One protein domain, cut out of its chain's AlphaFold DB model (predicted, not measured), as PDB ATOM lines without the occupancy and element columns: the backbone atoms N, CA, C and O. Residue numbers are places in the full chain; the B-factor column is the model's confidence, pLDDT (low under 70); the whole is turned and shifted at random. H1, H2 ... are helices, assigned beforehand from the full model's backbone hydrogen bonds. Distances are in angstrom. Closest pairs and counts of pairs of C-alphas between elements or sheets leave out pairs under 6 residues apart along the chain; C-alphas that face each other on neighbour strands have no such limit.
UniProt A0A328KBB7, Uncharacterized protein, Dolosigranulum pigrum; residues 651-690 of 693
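AT A GLANCE: This is residues 651 to 690 of the 693 residues of an uncharacterized protein of Dolosigranulum pigrum (UniProt A0A328KBB7). Here is a helical hairpin of unequal arms: the long helix H1 runs one way, the chain turns, and the shorter H2 folds back side by side with its later part. Residues 651 to 657 of H1 stick out beyond the body. The printed part has 40 residues with two named helices, H1 then H2, and no named strand; its class is all helix. It is a loose rod, with a radius of gyration of the C-alphas of 11.4 A and spans of 37 by 16 by 7 A.

IN THESE COORDINATES: Find C-alpha 651 at (158.373, 119.746, 175.605); from there H1, residues 651 to 670, runs 29.4 A to C-alpha 670 at (139.644, 107.016, 156.878). H2, residues 677 to 688, covers 16.4 A and ends at C-alpha 688, (144.287, 108.873, 170.182).

HOW THE PARTS SIT: H1 touches H2 with residues 662 to 670 alone, and the two form a helical hairpin. Look at Ile 666 and Val 684, whose C-alphas are the closest of the two helices, 5.9 A apart. The helices run opposite ways at a shallow tilt of 7 degrees. In H2 every O i to N i+4 pair is within hydrogen-bond range; in H1, 15 of 16 are.

THE WHOLE: The C-alphas farthest apart, those of Glu 651 and Tyr 674, are 37.2 A apart. The printed part has no cut, and the link from H1 to H2, six residues, is short. The mean pLDDT of the printed part is 70.2; look for values under 70 at residues 651 to 660.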
ATOM      1  N   GLU A 651     159.511 120.562 175.157       43.62
ATOM      2  CA  GLU A 651     158.373 119.746 175.605       43.62
ATOM      3  C   GLU A 651     157.051 120.116 174.900       43.62
ATOM      4  O   GLU A 651     156.155 119.275 174.818       43.62
ATOM      5  N   GLU A 652     156.924 121.325 174.334       44.88
ATOM      6  CA  GLU A 652     155.712 121.775 173.623       44.88
ATOM      7  C   GLU A 652     155.761 121.470 172.110       44.88
ATOM      8  O   GLU A 652     154.725 121.336 171.452       44.88
ATOM      9  N   GLU A 653     156.960 121.288 171.547       43.06
ATOM     10  CA  GLU A 653     157.174 120.880 170.150       43.06
ATOM     11  C   GLU A 653     156.836 119.395 169.922       43.06
ATOM     12  O   GLU A 653     156.080 119.069 169.005       43.06
ATOM     13  N   ALA A 654     157.244 118.504 170.837       45.84
ATOM     14  CA  ALA A 654     156.929 117.072 170.761       45.84
ATOM     15  C   ALA A 654     155.418 116.774 170.858       45.84
ATOM     16  O   ALA A 654     154.927 115.813 170.263       45.84
ATOM     17  N   GLY A 655     154.662 117.605 171.588       51.25
ATOM     18  CA  GLY A 655     153.203 117.496 171.664       51.25
ATOM     19  C   GLY A 655     152.516 117.862 170.347       51.25
ATOM     20  O   GLY A 655     151.589 117.172 169.925       51.25
ATOM     21  N   ARG A 656     153.009 118.904 169.660       56.09
ATOM     22  CA  ARG A 656     152.460 119.359 168.373       56.09
ATOM     23  C   ARG A 656     152.774 118.398 167.230       56.09
ATOM     24  O   ARG A 656     151.880 118.122 166.432       56.09
ATOM     25  N   GLU A 657     153.987 117.846 167.176       56.72
ATOM     26  CA  GLU A 657     154.322 116.811 166.189       56.72
ATOM     27  C   GLU A 657     153.487 115.539 166.399       56.72
ATOM     28  O   GLU A 657     153.002 114.951 165.431       56.72
ATOM     29  N   LEU A 658     153.260 115.130 167.653       64.31
ATOM     30  CA  LEU A 658     152.433 113.963 167.958       64.31
ATOM     31  C   LEU A 658     150.975 114.185 167.536       64.31
ATOM     32  O   LEU A 658     150.361 113.290 166.955       64.31
ATOM     33  N   ASP A 659     150.419 115.368 167.794       65.44
ATOM     34  CA  ASP A 659     149.043 115.693 167.411       65.44
ATOM     35  C   ASP A 659     148.875 115.799 165.883       65.44
ATOM     36  O   ASP A 659     147.872 115.321 165.343       65.44
ATOM     37  N   ALA A 660     149.878 116.327 165.171       69.94
ATOM     38  CA  ALA A 660     149.902 116.352 163.706       69.94
ATOM     39  C   ALA A 660     150.007 114.938 163.105       69.94
ATOM     40  O   ALA A 660     149.214 114.576 162.232       69.94
ATOM     41  N   ALA A 661     150.910 114.102 163.625       72.06
ATOM     42  CA  ALA A 661     151.083 112.721 163.170       72.06
ATOM     43  C   ALA A 661     149.841 111.856 163.440       72.06
ATOM     44  O   ALA A 661     149.468 111.011 162.621       72.06
ATOM     45  N   LYS A 662     149.147 112.080 164.564       70.25
ATOM     46  CA  LYS A 662     147.860 111.428 164.849       70.25
ATOM     47  C   LYS A 662     146.788 111.840 163.851       70.25
ATOM     48  O   LYS A 662     146.059 110.971 163.375       70.25
ATOM     49  N   ALA A 663     146.690 113.129 163.531       71.31
ATOM     50  CA  ALA A 663     145.710 113.624 162.570       71.31
ATOM     51  C   ALA A 663     145.935 113.014 161.178       71.31
ATOM     52  O   ALA A 663     144.991 112.498 160.579       71.31
ATOM     53  N   GLU A 664     147.187 112.966 160.713       76.19
ATOM     54  CA  GLU A 664     147.540 112.344 159.431       76.19
ATOM     55  C   GLU A 664     147.246 110.835 159.422       76.19
ATOM     56  O   GLU A 664     146.669 110.308 158.469       76.19
ATOM     57  N   ALA A 665     147.570 110.126 160.508       76.06
ATOM     58  CA  ALA A 665     147.287 108.698 160.624       76.06
ATOM     59  C   ALA A 665     145.776 108.396 160.643       76.06
ATOM     60  O   ALA A 665     145.336 107.399 160.061       76.06
ATOM     61  N   ILE A 666     144.971 109.252 161.282       75.19
ATOM     62  CA  ILE A 666     143.507 109.135 161.304       75.19
ATOM     63  C   ILE A 666     142.928 109.355 159.900       75.19
ATOM     64  O   ILE A 666     142.095 108.555 159.461       75.19
ATOM     65  N   ASP A 667     143.409 110.361 159.168       77.56
ATOM     66  CA  ASP A 667     142.989 110.619 157.785       77.56
ATOM     67  C   ASP A 667     143.391 109.476 156.840       77.56
ATOM     68  O   ASP A 667     142.586 109.019 156.020       77.56
ATOM     69  N   ALA A 668     144.595 108.924 157.009       78.69
ATOM     70  CA  ALA A 668     145.043 107.764 156.246       78.69
ATOM     71  C   ALA A 668     144.145 106.538 156.488       78.69
ATOM     72  O   ALA A 668     143.789 105.837 155.538       78.69
ATOM     73  N   ILE A 669     143.721 106.290 157.734       76.19
ATOM     74  CA  ILE A 669     142.799 105.190 158.069       76.19
ATOM     75  C   ILE A 669     141.408 105.425 157.480       76.19
ATOM     76  O   ILE A 669     140.781 104.473 156.998       76.19
ATOM     77  N   ALA A 670     140.927 106.670 157.481       74.06
ATOM     78  CA  ALA A 670     139.644 107.016 156.878       74.06
ATOM     79  C   ALA A 670     139.610 106.638 155.384       74.06
ATOM     80  O   ALA A 670     138.614 106.071 154.919       74.06
ATOM     81  N   GLY A 671     140.729 106.841 154.674       76.50
ATOM     82  CA  GLY A 671     140.913 106.506 153.257       76.50
ATOM     83  C   GLY A 671     141.075 105.014 152.924       76.50
ATOM     84  O   GLY A 671     141.089 104.653 151.746       76.50
ATOM     85  N   LEU A 672     141.174 104.114 153.911       80.19
ATOM     86  CA  LEU A 672     141.329 102.678 153.649       80.19
ATOM     87  C   LEU A 672     139.990 102.027 153.271       80.19
ATOM     88  O   LEU A 672     139.154 101.720 154.120       80.19
ATOM     89  N   GLU A 673     139.804 101.751 151.980       77.25
ATOM     90  CA  GLU A 673     138.562 101.177 151.430       77.25
ATOM     91  C   GLU A 673     138.308  99.704 151.819       77.25
ATOM     92  O   GLU A 673     137.202  99.195 151.638       77.25
ATOM     93  N   TYR A 674     139.315  99.007 152.360       78.44
ATOM     94  CA  TYR A 674     139.247  97.572 152.677       78.44
ATOM     95  C   TYR A 674     139.007  97.248 154.160       78.44
ATOM     96  O   TYR A 674     138.957  96.069 154.511       78.44
ATOM     97  N   LEU A 675     138.863  98.258 155.021       75.19
ATOM     98  CA  LEU A 675     138.562  98.083 156.445       75.19
ATOM     99  C   LEU A 675     137.102  98.436 156.730       75.19
ATOM    100  O   LEU A 675     136.574  99.404 156.180       75.19
ATOM    101  N   SER A 676     136.452  97.665 157.603       78.31
ATOM    102  CA  SER A 676     135.118  98.022 158.089       78.31
ATOM    103  C   SER A 676     135.184  99.207 159.060       78.31
ATOM    104  O   SER A 676     136.192  99.425 159.728       78.31
ATOM    105  N   GLU A 677     134.096  99.968 159.170       73.19
ATOM    106  CA  GLU A 677     134.034 101.157 160.034       73.19
ATOM    107  C   GLU A 677     134.285 100.836 161.521       73.19
ATOM    108  O   GLU A 677     134.845 101.652 162.246       73.19
ATOM    109  N   GLU A 678     133.942  99.621 161.969       73.69
ATOM    110  CA  GLU A 678     134.217  99.150 163.335       73.69
ATOM    111  C   GLU A 678     135.715  98.866 163.556       73.69
ATOM    112  O   GLU A 678     136.259  99.161 164.618       73.69
ATOM    113  N   GLU A 679     136.413  98.364 162.533       72.12
ATOM    114  CA  GLU A 679     137.865  98.162 162.577       72.12
ATOM    115  C   GLU A 679     138.611  99.499 162.524       72.12
ATOM    116  O   GLU A 679     139.546  99.703 163.296       72.12
ATOM    117  N   LYS A 680     138.167 100.432 161.670       73.62
ATOM    118  CA  LYS A 680     138.730 101.790 161.591       73.62
ATOM    119  C   LYS A 680     138.601 102.531 162.919       73.62
ATOM    120  O   LYS A 680     139.588 103.099 163.380       73.62
ATOM    121  N   ALA A 681     137.434 102.464 163.563       74.88
ATOM    122  CA  ALA A 681     137.215 103.079 164.872       74.88
ATOM    123  C   ALA A 681     138.202 102.551 165.928       74.88
ATOM    124  O   ALA A 681     138.817 103.338 166.641       74.88
ATOM    125  N   GLY A 682     138.450 101.235 165.955       77.75
ATOM    126  CA  GLY A 682     139.427 100.641 166.872       77.75
ATOM    127  C   GLY A 682     140.874 101.097 166.638       77.75
ATOM    128  O   GLY A 682     141.660 101.155 167.584       77.75
ATOM    129  N   PHE A 683     141.246 101.436 165.399       75.06
ATOM    130  CA  PHE A 683     142.564 102.011 165.104       75.06
ATOM    131  C   PHE A 683     142.654 103.488 165.494       75.06
ATOM    132  O   PHE A 683     143.667 103.893 166.060       75.06
ATOM    133  N   VAL A 684     141.592 104.262 165.262       75.88
ATOM    134  CA  VAL A 684     141.507 105.676 165.664       75.88
ATOM    135  C   VAL A 684     141.603 105.822 167.185       75.88
ATOM    136  O   VAL A 684     142.384 106.639 167.667       75.88
ATOM    137  N   ASP A 685     140.896 104.985 167.950       78.44
ATOM    138  CA  ASP A 685     140.960 105.003 169.418       78.44
ATOM    139  C   ASP A 685     142.391 104.754 169.923       78.44
ATOM    140  O   ASP A 685     142.895 105.462 170.794       78.44
ATOM    141  N   ARG A 686     143.095 103.798 169.312       76.00
ATOM    142  CA  ARG A 686     144.465 103.438 169.695       76.00
ATOM    143  C   ARG A 686     145.498 104.510 169.323       76.00
ATOM    144  O   ARG A 686     146.490 104.667 170.032       76.00
ATOM    145  N   ILE A 687     145.266 105.251 168.239       78.19
ATOM    146  CA  ILE A 687     146.081 106.411 167.847       78.19
ATOM    147  C   ILE A 687     145.859 107.566 168.826       78.19
ATOM    148  O   ILE A 687     146.825 108.159 169.302       78.19
ATOM    149  N   ASN A 688     144.611 107.824 169.216       74.69
ATOM    150  CA  ASN A 688     144.287 108.873 170.182       74.69
ATOM    151  C   ASN A 688     144.855 108.591 171.584       74.69
ATOM    152  O   ASN A 688     145.275 109.524 172.266       74.69
ATOM    153  N   GLU A 689     144.923 107.321 171.998       76.94
ATOM    154  CA  GLU A 689     145.511 106.895 173.280       76.94
ATOM    155  C   GLU A 689     147.052 106.949 173.328       76.94
ATOM    156  O   GLU A 689     147.637 106.791 174.399       76.94
ATOM    157  N   THR A 690     147.730 107.163 172.196       71.00
ATOM    158  CA  THR A 690     149.200 107.186 172.136       71.00
ATOM    159  C   THR A 690     149.739 108.509 172.695       71.00
ATOM    160  O   THR A 690     149.301 109.575 172.282       71.00
TER     161      THR A 690